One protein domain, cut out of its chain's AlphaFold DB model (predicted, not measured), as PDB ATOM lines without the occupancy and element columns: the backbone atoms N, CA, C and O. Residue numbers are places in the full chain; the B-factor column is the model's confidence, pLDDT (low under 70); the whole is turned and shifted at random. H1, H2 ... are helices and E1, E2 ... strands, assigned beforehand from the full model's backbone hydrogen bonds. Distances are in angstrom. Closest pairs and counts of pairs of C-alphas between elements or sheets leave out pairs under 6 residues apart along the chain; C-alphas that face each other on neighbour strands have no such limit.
ATOM      1  N   ALA A  10      -3.930  11.956  13.852       81.75
ATOM      2  CA  ALA A  10      -3.142  10.736  13.747       81.75
ATOM      3  C   ALA A  10      -3.470   9.766  14.894       81.75
ATOM      4  O   ALA A  10      -3.743   8.602  14.638       81.75
ATOM      5  N   GLU A  11      -3.555  10.255  16.136       82.56
ATOM      6  CA  GLU A  11      -3.920   9.422  17.292       82.56
ATOM      7  C   GLU A  11      -5.351   8.881  17.177       82.56
ATOM      8  O   GLU A  11      -5.589   7.701  17.422       82.56
ATOM      9  N   VAL A  12      -6.306   9.713  16.749       86.38
ATOM     10  CA  VAL A  12      -7.695   9.275  16.526       86.38
ATOM     11  C   VAL A  12      -7.779   8.237  15.403       86.38
ATOM     12  O   VAL A  12      -8.536   7.269  15.507       86.38
ATOM     13  N   TRP A  13      -7.002   8.417  14.333       88.69
ATOM     14  CA  TRP A  13      -6.909   7.464  13.231       88.69
ATOM     15  C   TRP A  13      -6.319   6.132  13.691       88.69
ATOM     16  O   TRP A  13      -6.913   5.090  13.427       88.69
ATOM     17  N   ASP A  14      -5.208   6.148  14.421       87.69
ATOM     18  CA  ASP A  14      -4.550   4.933  14.908       87.69
ATOM     19  C   ASP A  14      -5.447   4.155  15.881       87.69
ATOM     20  O   ASP A  14      -5.535   2.926  15.798       87.69
ATOM     21  N   GLU A  15      -6.183   4.849  16.754       88.56
ATOM     22  CA  GLU A  15      -7.194   4.239  17.626       88.56
ATOM     23  C   GLU A  15      -8.338   3.617  16.826       88.56
ATOM     24  O   GLU A  15      -8.770   2.501  17.123       88.56
ATOM     25  N   PHE A  16      -8.818   4.307  15.790       89.56
ATOM     26  CA  PHE A  16      -9.857   3.788  14.909       89.56
ATOM     27  C   PHE A  16      -9.398   2.525  14.170       89.56
ATOM     28  O   PHE A  16     -10.080   1.501  14.232       89.56
ATOM     29  N   ILE A  17      -8.227   2.561  13.534       90.44
ATOM     30  CA  ILE A  17      -7.647   1.410  12.833       90.44
ATOM     31  C   ILE A  17      -7.446   0.235  13.796       90.44
ATOM     32  O   ILE A  17      -7.849  -0.889  13.495       90.44
ATOM     33  N   SER A  18      -6.906   0.498  14.987       88.31
ATOM     34  CA  SER A  18      -6.704  -0.530  16.015       88.31
ATOM     35  C   SER A  18      -8.019  -1.124  16.521       88.31
ATOM     36  O   SER A  18      -8.065  -2.307  16.841       88.31
ATOM     37  N   SER A  19      -9.095  -0.329  16.576       87.56
ATOM     38  CA  SER A  19     -10.416  -0.798  17.017       87.56
ATOM     39  C   SER A  19     -11.091  -1.758  16.037       87.56
ATOM     40  O   SER A  19     -11.924  -2.556  16.459       87.56
ATOM     41  N   ILE A  20     -10.733  -1.692  14.750       86.56
ATOM     42  CA  ILE A  20     -11.221  -2.619  13.720       86.56
ATOM     43  C   ILE A  20     -10.371  -3.894  13.687       86.56
ATOM     44  O   ILE A  20     -10.898  -4.976  13.452       86.56
ATOM     45  N   GLY A  21      -9.058  -3.779  13.914       82.25
ATOM     46  CA  GLY A  21      -8.148  -4.919  13.807       82.25
ATOM     47  C   GLY A  21      -8.166  -5.531  12.402       82.25
ATOM     48  O   GLY A  21      -8.171  -4.804  11.411       82.25
ATOM     49  N   ASP A  22      -8.197  -6.863  12.322       79.75
ATOM     50  CA  ASP A  22      -8.251  -7.611  11.054       79.75
ATOM     51  C   ASP A  22      -9.693  -7.916  10.589       79.75
ATOM     52  O   ASP A  22      -9.897  -8.668   9.630       79.75
ATOM     53  N   ASP A  23     -10.705  -7.352  11.258       81.88
ATOM     54  CA  ASP A  23     -12.106  -7.660  10.984       81.88
ATOM     55  C   ASP A  23     -12.641  -6.933   9.736       81.88
ATOM     56  O   ASP A  23     -12.272  -5.801   9.400       81.88
ATOM     57  N   GLU A  24     -13.575  -7.590   9.038       87.31
ATOM     58  CA  GLU A  24     -14.356  -6.975   7.965       87.31
ATOM     59  C   GLU A  24     -15.591  -6.284   8.556       87.31
ATOM     60  O   GLU A  24     -16.475  -6.923   9.128       87.31
ATOM     61  N   VAL A  25     -15.672  -4.968   8.373       88.19
ATOM     62  CA  VAL A  25     -16.746  -4.112   8.883       88.19
ATOM     63  C   VAL A  25     -17.684  -3.719   7.746       88.19
ATOM     64  O   VAL A  25     -17.269  -3.531   6.600       88.19
ATOM     65  N   GLN A  26     -18.974  -3.585   8.050       85.75
ATOM     66  CA  GLN A  26     -19.994  -3.176   7.089       85.75
ATOM     67  C   GLN A  26     -20.652  -1.864   7.519       85.75
ATOM     68  O   GLN A  26     -21.162  -1.755   8.630       85.75
ATOM     69  N   ILE A  27     -20.709  -0.904   6.594       82.19
ATOM     70  CA  ILE A  27     -21.541   0.298   6.693       82.19
ATOM     71  C   ILE A  27     -22.457   0.336   5.477       82.19
ATOM     72  O   ILE A  27     -22.004   0.215   4.335       82.19
ATOM     73  N   ASN A  28     -23.750   0.558   5.710       79.94
ATOM     74  CA  ASN A  28     -24.753   0.590   4.650       79.94
ATOM     75  C   ASN A  28     -24.635  -0.659   3.741       79.94
ATOM     76  O   ASN A  28     -24.717  -1.798   4.210       79.94
ATOM     77  N   ASN A  29     -24.400  -0.444   2.442       78.62
ATOM     78  CA  ASN A  29     -24.321  -1.489   1.420       78.62
ATOM     79  C   ASN A  29     -22.882  -1.867   1.026       78.62
ATOM     80  O   ASN A  29     -22.687  -2.504  -0.008       78.62
ATOM     81  N   TYR A  30     -21.867  -1.453   1.785       82.56
ATOM     82  CA  TYR A  30     -20.472  -1.742   1.457       82.56
ATOM     83  C   TYR A  30     -19.672  -2.195   2.671       82.56
ATOM     84  O   TYR A  30     -19.990  -1.908   3.824       82.56
ATOM     85  N   LYS A  31     -18.617  -2.946   2.368       87.88
ATOM     86  CA  LYS A  31     -17.731  -3.571   3.337       87.88
ATOM     87  C   LYS A  31     -16.336  -2.988   3.214       87.88
ATOM     88  O   LYS A  31     -15.899  -2.658   2.105       87.88
ATOM     89  N   PHE A  32     -15.655  -2.882   4.340       91.88
ATOM     90  CA  PHE A  32     -14.290  -2.402   4.415       91.88
ATOM     91  C   PHE A  32     -13.514  -3.131   5.514       91.88
ATOM     92  O   PHE A  32     -14.099  -3.679   6.439       91.88
ATOM     93  N   HIS A  33     -12.194  -3.149   5.399       92.00
ATOM     94  CA  HIS A  33     -11.288  -3.752   6.379       92.00
ATOM     95  C   HIS A  33     -10.002  -2.930   6.456       92.00
ATOM     96  O   HIS A  33      -9.697  -2.154   5.542       92.00
ATOM     97  N   VAL A  34      -9.231  -3.103   7.522       92.75
ATOM     98  CA  VAL A  34      -7.886  -2.533   7.626       92.75
ATOM     99  C   VAL A  34      -6.914  -3.415   6.845       92.75
ATOM    100  O   VAL A  34      -6.895  -4.630   7.003       92.75
ATOM    101  N   ASN A  35      -6.088  -2.820   5.985       89.81
ATOM    102  CA  ASN A  35      -5.005  -3.546   5.324       89.81
ATOM    103  C   ASN A  35      -3.704  -3.504   6.140       89.81
ATOM    104  O   ASN A  35      -3.530  -2.664   7.018       89.81
ATOM    105  N   GLY A  36      -2.720  -4.333   5.772       84.44
ATOM    106  CA  GLY A  36      -1.422  -4.398   6.465       84.44
ATOM    107  C   GLY A  36      -0.565  -3.119   6.424       84.44
ATOM    108  O   GLY A  36       0.536  -3.110   6.963       84.44
ATOM    109  N   LYS A  37      -1.033  -2.045   5.773       86.12
ATOM    110  CA  LYS A  37      -0.428  -0.704   5.810       86.12
ATOM    111  C   LYS A  37      -1.205   0.272   6.708       86.12
ATOM    112  O   LYS A  37      -0.943   1.467   6.635       86.12
ATOM    113  N   GLY A  38      -2.191  -0.197   7.474       87.69
ATOM    114  CA  GLY A  38      -3.020   0.645   8.340       87.69
ATOM    115  C   GLY A  38      -4.006   1.542   7.584       87.69
ATOM    116  O   GLY A  38      -4.383   2.596   8.088       87.69
ATOM    117  N   ASN A  39      -4.407   1.167   6.363       91.19
ATOM    118  CA  ASN A  39      -5.414   1.906   5.595       91.19
ATOM    119  C   ASN A  39      -6.722   1.127   5.506       91.19
ATOM    120  O   ASN A  39      -6.715  -0.096   5.353       91.19
ATOM    121  N   ILE A  40      -7.840   1.848   5.476       92.06
ATOM    122  CA  ILE A  40      -9.154   1.249   5.265       92.06
ATOM    123  C   ILE A  40      -9.328   0.933   3.786       92.06
ATOM    124  O   ILE A  40      -9.301   1.833   2.952       92.06
ATOM    125  N   THR A  41      -9.520  -0.335   3.447       91.75
ATOM    126  CA  THR A  41      -9.717  -0.809   2.075       91.75
ATOM    127  C   THR A  41     -11.163  -1.236   1.868       91.75
ATOM    128  O   THR A  41     -11.710  -1.977   2.678       91.75
ATOM    129  N   TYR A  42     -11.774  -0.789   0.772       89.75
ATOM    130  CA  TYR A  42     -13.151  -1.106   0.389       89.75
ATOM    131  C   TYR A  42     -13.247  -1.447  -1.099       89.75
ATOM    132  O   TYR A  42     -12.438  -1.008  -1.923       89.75
ATOM    133  N   ASN A  43     -14.266  -2.230  -1.449       85.56
ATOM    134  CA  ASN A  43     -14.530  -2.634  -2.828       85.56
ATOM    135  C   ASN A  43     -15.423  -1.611  -3.535       85.56
ATOM    136  O   ASN A  43     -16.443  -1.183  -2.990       85.56
ATOM    137  N   VAL A  44     -15.061  -1.250  -4.766       82.44
ATOM    138  CA  VAL A  44     -15.829  -0.321  -5.606       82.44
ATOM    139  C   VAL A  44     -16.523  -1.064  -6.759       82.44
ATOM    140  O   VAL A  44     -16.121  -2.178  -7.119       82.44
ATOM    141  N   PRO A  45     -17.576  -0.488  -7.368       77.00
ATOM    142  CA  PRO A  45     -18.304  -1.129  -8.454       77.00
ATOM    143  C   PRO A  45     -17.361  -1.314  -9.647       77.00
ATOM    144  O   PRO A  45     -16.641  -0.390 -10.020       77.00
ATOM    145  N   GLY A  46     -17.342  -2.516 -10.223       73.69
ATOM    146  CA  GLY A  46     -16.362  -2.906 -11.244       73.69
ATOM    147  C   GLY A  46     -15.212  -3.775 -10.722       73.69
ATOM    148  O   GLY A  46     -14.317  -4.111 -11.491       73.69
ATOM    149  N   GLY A  47     -15.233  -4.165  -9.442       73.19
ATOM    150  CA  GLY A  47     -14.329  -5.178  -8.880       73.19
ATOM    151  C   GLY A  47     -12.931  -4.672  -8.522       73.19
ATOM    152  O   GLY A  47     -12.081  -5.461  -8.123       73.19
ATOM    153  N   SER A  48     -12.684  -3.368  -8.651       80.00
ATOM    154  CA  SER A  48     -11.459  -2.739  -8.150       80.00
ATOM    155  C   SER A  48     -11.562  -2.477  -6.644       80.00
ATOM    156  O   SER A  48     -12.662  -2.322  -6.105       80.00
ATOM    157  N   SER A  49     -10.420  -2.394  -5.967       83.62
ATOM    158  CA  SER A  49     -10.325  -1.958  -4.573       83.62
ATOM    159  C   SER A  49      -9.785  -0.531  -4.494       83.62
ATOM    160  O   SER A  49      -8.992  -0.094  -5.330       83.62
ATOM    161  N   ALA A  50     -10.239   0.210  -3.491       88.56
ATOM    162  CA  ALA A  50      -9.753   1.544  -3.168       88.56
ATOM    163  C   ALA A  50      -9.502   1.651  -1.661       88.56
ATOM    164  O   ALA A  50      -9.979   0.822  -0.882       88.56
ATOM    165  N   SER A  51      -8.752   2.675  -1.255       90.94
ATOM    166  CA  SER A  51      -8.416   2.886   0.149       90.94
ATOM    167  C   SER A  51      -8.741   4.300   0.621       90.94
ATOM    168  O   SER A  51      -8.653   5.270  -0.135       90.94
ATOM    169  N   LEU A  52      -9.128   4.401   1.887       91.25
ATOM    170  CA  LEU A  52      -9.133   5.620   2.677       91.25
ATOM    171  C   LEU A  52      -7.875   5.602   3.555       91.25
ATOM    172  O   LEU A  52      -7.632   4.637   4.280       91.25
ATOM    173  N   THR A  53      -7.075   6.658   3.446       91.38
ATOM    174  CA  THR A  53      -5.812   6.837   4.174       91.38
ATOM    175  C   THR A  53      -5.918   8.003   5.157       91.38
ATOM    176  O   THR A  53      -6.794   8.859   4.998       91.38
ATOM    177  N   LEU A  54      -4.985   8.091   6.108       87.88
ATOM    178  CA  LEU A  54      -4.846   9.261   6.982       87.88
ATOM    179  C   LEU A  54      -4.744  10.563   6.166       87.88
ATOM    180  O   LEU A  54      -5.496  11.501   6.410       87.88
ATOM    181  N   ASP A  55      -3.917  10.583   5.117       86.19
ATOM    182  CA  ASP A  55      -3.773  11.750   4.232       86.19
ATOM    183  C   ASP A  55      -5.096  12.170   3.582       86.19
ATOM    184  O   ASP A  55      -5.350  13.353   3.374       86.19
ATOM    185  N   ASN A  56      -5.965  11.214   3.236       89.81
ATOM    186  CA  ASN A  56      -7.279  11.528   2.677       89.81
ATOM    187  C   ASN A  56      -8.187  12.198   3.711       89.81
ATOM    188  O   ASN A  56      -8.920  13.117   3.348       89.81
ATOM    189  N   VAL A  57      -8.144  11.737   4.963       88.75
ATOM    190  CA  VAL A  57      -8.898  12.321   6.081       88.75
ATOM    191  C   VAL A  57      -8.397  13.734   6.375       88.75
ATOM    192  O   VAL A  57      -9.204  14.661   6.410       88.75
ATOM    193  N   VAL A  58      -7.078  13.922   6.478       84.44
ATOM    194  CA  VAL A  58      -6.445  15.242   6.653       84.44
ATOM    195  C   VAL A  58      -6.838  16.186   5.512       84.44
ATOM    196  O   VAL A  58      -7.362  17.271   5.757       84.44
ATOM    197  N   TYR A  59      -6.718  15.735   4.260       84.69
ATOM    198  CA  TYR A  59      -7.095  16.537   3.095       84.69
ATOM    199  C   TYR A  59      -8.580  16.937   3.113       84.69
ATOM    200  O   TYR A  59      -8.917  18.075   2.774       84.69
ATOM    201  N   PHE A  60      -9.478  16.025   3.505       87.06
ATOM    202  CA  PHE A  60     -10.909  16.314   3.628       87.06
ATOM    203  C   PHE A  60     -11.197  17.354   4.712       87.06
ATOM    204  O   PHE A  60     -11.989  18.270   4.481       87.06
ATOM    205  N   LEU A  61     -10.536  17.257   5.863       82.62
ATOM    206  CA  LEU A  61     -10.713  18.190   6.976       82.62
ATOM    207  C   LEU A  61     -10.327  19.622   6.581       82.62
ATOM    208  O   LEU A  61     -11.058  20.558   6.923       82.62
ATOM    209  N   GLU A  62      -9.268  19.766   5.782       77.06
ATOM    210  CA  GLU A  62      -8.745  21.038   5.264       77.06
ATOM    211  C   GLU A  62      -9.571  21.630   4.116       77.06
ATOM    212  O   GLU A  62      -9.879  22.820   4.111       77.06
ATOM    213  N   HIS A  63      -9.928  20.810   3.126       80.88
ATOM    214  CA  HIS A  63     -10.466  21.288   1.845       80.88
ATOM    215  C   HIS A  63     -11.962  21.016   1.671       80.88
ATOM    216  O   HIS A  63     -12.534  21.373   0.638       80.88
ATOM    217  N   LYS A  64     -12.583  20.322   2.631       84.19
ATOM    218  CA  LYS A  64     -13.976  19.847   2.586       84.19
ATOM    219  C   LYS A  64     -14.299  19.015   1.332       84.19
ATOM    220  O   LYS A  64     -15.409  19.059   0.808       84.19
ATOM    221  N   ARG A  65     -13.317  18.250   0.826       86.00
ATOM    222  CA  ARG A  65     -13.436  17.324  -0.325       86.00
ATOM    223  C   ARG A  65     -12.380  16.210  -0.267       86.00
ATOM    224  O   ARG A  65     -11.315  16.426   0.288       86.00
ATOM    225  N   TRP A  66     -12.611  15.049  -0.888       85.44
ATOM    226  CA  TRP A  66     -11.771  13.841  -0.733       85.44
ATOM    227  C   TRP A  66     -10.574  13.715  -1.708       85.44
ATOM    228  O   TRP A  66     -10.279  12.618  -2.198       85.44
ATOM    229  N   GLY A  67      -9.893  14.825  -2.003       78.19
ATOM    230  CA  GLY A  67      -8.755  14.907  -2.934       78.19
ATOM    231  C   GLY A  67      -8.957  15.929  -4.063       78.19
ATOM    232  O   GLY A  67      -9.980  16.613  -4.129       78.19
ATOM    233  N   SER A  68      -7.993  16.018  -4.991       68.31
ATOM    234  CA  SER A  68      -8.073  16.900  -6.177       68.31
ATOM    235  C   SER A  68      -9.253  16.563  -7.096       68.31
ATOM    236  O   SER A  68      -9.794  17.430  -7.782       68.31
ATOM    237  N   LYS A  69      -9.677  15.300  -7.072       66.12
ATOM    238  CA  LYS A  69     -10.894  14.789  -7.694       66.12
ATOM    239  C   LYS A  69     -11.668  14.021  -6.626       66.12
ATOM    240  O   LYS A  69     -11.082  13.214  -5.911       66.12
ATOM    241  N   ASN A  70     -12.975  14.254  -6.518       68.56
ATOM    242  CA  ASN A  70     -13.810  13.737  -5.425       68.56
ATOM    243  C   ASN A  70     -14.215  12.253  -5.606       68.56
ATOM    244  O   ASN A  70     -15.356  11.866  -5.331       68.56
ATOM    245  N   TYR A  71     -13.305  11.429  -6.136       68.88
ATOM    246  CA  TYR A  71     -13.551  10.017  -6.423       68.88
ATOM    247  C   TYR A  71     -13.806   9.231  -5.134       68.88
ATOM    248  O   TYR A  71     -13.119   9.415  -4.129       68.88
ATOM    249  N   HIS A  72     -14.792   8.331  -5.188       80.06
ATOM    250  CA  HIS A  72     -15.176   7.427  -4.097       80.06
ATOM    251  C   HIS A  72     -15.590   8.119  -2.785       80.06
ATOM    252  O   HIS A  72     -15.621   7.476  -1.737       80.06
ATOM    253  N   SER A  73     -15.970   9.401  -2.833       83.94
ATOM    254  CA  SER A  73     -16.552  10.125  -1.690       83.94
ATOM    255  C   SER A  73     -17.755   9.397  -1.080       83.94
ATOM    256  O   SER A  73     -17.909   9.394   0.132       83.94
ATOM    257  N   THR A  74     -18.528   8.672  -1.890       85.44
ATOM    258  CA  THR A  74     -19.636   7.803  -1.452       85.44
ATOM    259  C   THR A  74     -19.228   6.679  -0.496       85.44
ATOM    260  O   THR A  74     -20.086   6.152   0.202       85.44
ATOM    261  N   TYR A  75     -17.949   6.294  -0.476       87.12
ATOM    262  CA  TYR A  75     -17.395   5.286   0.435       87.12
ATOM    263  C   TYR A  75     -16.643   5.939   1.593       87.12
ATOM    264  O   TYR A  75     -16.755   5.499   2.731       87.12
ATOM    265  N   LYS A  76     -15.886   7.004   1.302       89.50
ATOM    266  CA  LYS A  76     -15.061   7.713   2.288       89.50
ATOM    267  C   LYS A  76     -15.900   8.499   3.293       89.50
ATOM    268  O   LYS A  76     -15.634   8.416   4.487       89.50
ATOM    269  N   GLN A  77     -16.914   9.223   2.810       90.25
ATOM    270  CA  GLN A  77     -17.720  10.125   3.629       90.25
ATOM    271  C   GLN A  77     -18.393   9.394   4.793       90.25
ATOM    272  O   GLN A  77     -18.182   9.821   5.919       90.25
ATOM    273  N   PRO A  78     -19.095   8.261   4.603       90.31
ATOM    274  CA  PRO A  78     -19.830   7.702   5.731       90.31
ATOM    275  C   PRO A  78     -18.930   6.937   6.710       90.31
ATOM    276  O   PRO A  78     -19.288   6.802   7.870       90.31
ATOM    277  N   ILE A  79     -17.745   6.474   6.282       89.81
ATOM    278  CA  ILE A  79     -16.728   5.949   7.214       89.81
ATOM    279  C   ILE A  79     -16.216   7.084   8.107       89.81
ATOM    280  O   ILE A  79     -16.058   6.907   9.311       89.81
ATOM    281  N   PHE A  80     -15.964   8.255   7.521       89.75
ATOM    282  CA  PHE A  80     -15.562   9.433   8.277       89.75
ATOM    283  C   PHE A  80     -16.664   9.902   9.229       89.75
ATOM    284  O   PHE A  80     -16.386  10.098  10.409       89.75
ATOM    285  N   ASP A  81     -17.895  10.031   8.738       88.38
ATOM    286  CA  ASP A  81     -19.026  10.503   9.536       88.38
ATOM    287  C   ASP A  81     -19.276   9.578  10.735       88.38
ATOM    288  O   ASP A  81     -19.345  10.064  11.856       88.38
ATOM    289  N   GLU A  82     -19.311   8.258  10.529       88.25
ATOM    290  CA  GLU A  82     -19.626   7.302  11.599       88.25
ATOM    291  C   GLU A  82     -18.508   7.168  12.645       88.25
ATOM    292  O   GLU A  82     -18.774   7.036  13.837       88.25
ATOM    293  N   TYR A  83     -17.240   7.154  12.219       87.19
ATOM    294  CA  TYR A  83     -16.153   6.720  13.106       87.19
ATOM    295  C   TYR A  83     -15.183   7.810  13.529       87.19
ATOM    296  O   TYR A  83     -14.493   7.634  14.541       87.19
ATOM    297  N   LEU A  84     -15.085   8.884  12.748       86.75
ATOM    298  CA  LEU A  84     -14.036   9.889  12.884       86.75
ATOM    299  C   LEU A  84     -14.597  11.273  13.220       86.75
ATOM    300  O   LEU A  84     -13.951  11.992  13.975       86.75
ATOM    301  N   SER A  85     -15.771  11.642  12.704       86.38
ATOM    302  CA  SER A  85     -16.285  13.016  12.775       86.38
ATOM    303  C   SER A  85     -16.455  13.533  14.210       86.38
ATOM    304  O   SER A  85     -15.944  14.603  14.521       86.38
ATOM    305  N   ASP A  86     -17.049  12.735  15.100       83.31
ATOM    306  CA  ASP A  86     -17.272  13.100  16.507       83.31
ATOM    307  C   ASP A  86     -16.006  13.006  17.375       83.31
ATOM    308  O   ASP A  86     -15.938  13.577  18.464       83.31
ATOM    309  N   LYS A  87     -14.992  12.262  16.919       83.50
ATOM    310  CA  LYS A  87     -13.730  12.056  17.654       83.50
ATOM    311  C   LYS A  87     -12.657  13.065  17.268       83.50
ATOM    312  O   LYS A  87     -11.685  13.246  17.997       83.50
ATOM    313  N   ILE A  88     -12.803  13.683  16.101       78.62
ATOM    314  CA  ILE A  88     -11.882  14.678  15.585       78.62
ATOM    315  C   ILE A  88     -12.436  16.056  15.925       78.62
ATOM    316  O   ILE A  88     -13.390  16.525  15.308       78.62
ATOM    317  N   ASN A  89     -11.782  16.752  16.853       66.38
ATOM    318  CA  ASN A  89     -12.029  18.176  17.031       66.38
ATOM    319  C   ASN A  89     -11.449  18.931  15.816       66.38
ATOM    320  O   ASN A  89     -10.241  19.164  15.722       66.38
ATOM    321  N   VAL A  90     -12.320  19.244  14.851       56.03
ATOM    322  CA  VAL A  90     -11.966  19.878  13.568       56.03
ATOM    323  C   VAL A  90     -11.320  21.250  13.773       56.03
ATOM    324  O   VAL A  90     -10.487  21.653  12.955       56.03
ATOM    325  N   ASP A  91     -11.629  21.929  14.878       51.44
ATOM    326  CA  ASP A  91     -11.083  23.251  15.188       51.44
ATOM    327  C   ASP A  91      -9.555  23.194  15.399       51.44
ATOM    328  O   ASP A  91      -8.831  24.062  14.912       51.44
ATOM    329  N   ASN A  92      -9.031  22.091  15.952       49.22
ATOM    330  CA  ASN A  92      -7.590  21.892  16.187       49.22
ATOM    331  C   ASN A  92      -6.765  21.583  14.919       49.22
ATOM    332  O   ASN A  92      -5.531  21.618  14.941       49.22
ATOM    333  N   LEU A  93      -7.416  21.244  13.802       46.62
ATOM    334  CA  LEU A  93      -6.736  20.907  12.542       46.62
ATOM    335  C   LEU A  93      -6.625  22.076  11.592       46.62
ATOM    336  O   LEU A  93      -5.629  22.218  10.887       46.62
ATOM    337  N   VAL A  94      -7.659  22.911  11.577       46.44
ATOM    338  CA  VAL A  94      -7.673  24.118  10.759       46.44
ATOM    339  C   VAL A  94      -6.657  25.136  11.295       46.44
ATOM    340  O   VAL A  94      -6.153  25.957  10.524       46.44
ATOM    341  N   GLU A  95      -6.284  25.049  12.577       48.47
ATOM    342  CA  GLU A  95      -5.204  25.858  13.150       48.47
ATOM    343  C   GLU A  95      -3.792  25.356  12.810       48.47
ATOM    344  O   GLU A  95      -2.892  26.183  12.685       48.47
TER     345      GLU A  95
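Overview. This is residues 10 to 95 of the 273 residues of the protein "Endonuclease" of Lactococcus lactis (UniProt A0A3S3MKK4). A small, strongly twisted sheet of four short strands has H3 packed slantwise over one face and H1 near the ends of E2 and E3. H2 follows beyond E4, and the short H4 lies in the final tail, far from the sheet. The 86 printed residues include four named helices and four strands in the order H1 E1 E2 E3 E4 H2 H3 H4; the antiparallel sheet has the order E1 - E2 - E3 - E4. The class is mixed; the whole is compact, with a radius of gyration of the C-alphas of 12.5 A and spans of 39 by 29 by 23 A.

Along the chain. H1, residues 10 to 20, starts at C-alpha 10 (-3.142, 10.736, 13.747) and is 15.6 A long. E1 is residues 25 to 27, E2 30 to 34, 14.0 A, E3 40 to 43, and E4 49 to 52. H2, residues 54 to 63, measures 14.2 A; H3, residues 73 to 83, 15.2 A. H4, residues 91 to 94, ends at C-alpha 94 (-7.673, 24.118, 10.759).

Arrangement. E1 to E4 form a meander, each strand the antiparallel neighbour of the one before. N 25 and O 32 are 2.8 A apart, N 41 and O 33 2.8 A, N 42 and O 50 2.9 A, each within hydrogen-bond range. H1 and H3 on one face of the sheet make two layers. H3 has a height over the sheet of 7.8 A. H2 is close to H3 but not clearly touching, C-alphas 57 and 80 being closest at 7.6 A, about perpendicular at 81 degrees. H2 and H4 touch, C-alphas 62 and 94 closest at 6.4 A. Every O i to N i+4 pair is within hydrogen-bond range in H1 and H2, and 5 of 7 in H3; H4 is too short for one.

Size, cuts and confidence. The C-alphas of Gly 46 and Glu 95, the two farthest apart, are 39.3 A apart. The printed part has no cut, and no link is long. Residues 68 to 71 and 89 to 95 are under pLDDT 70.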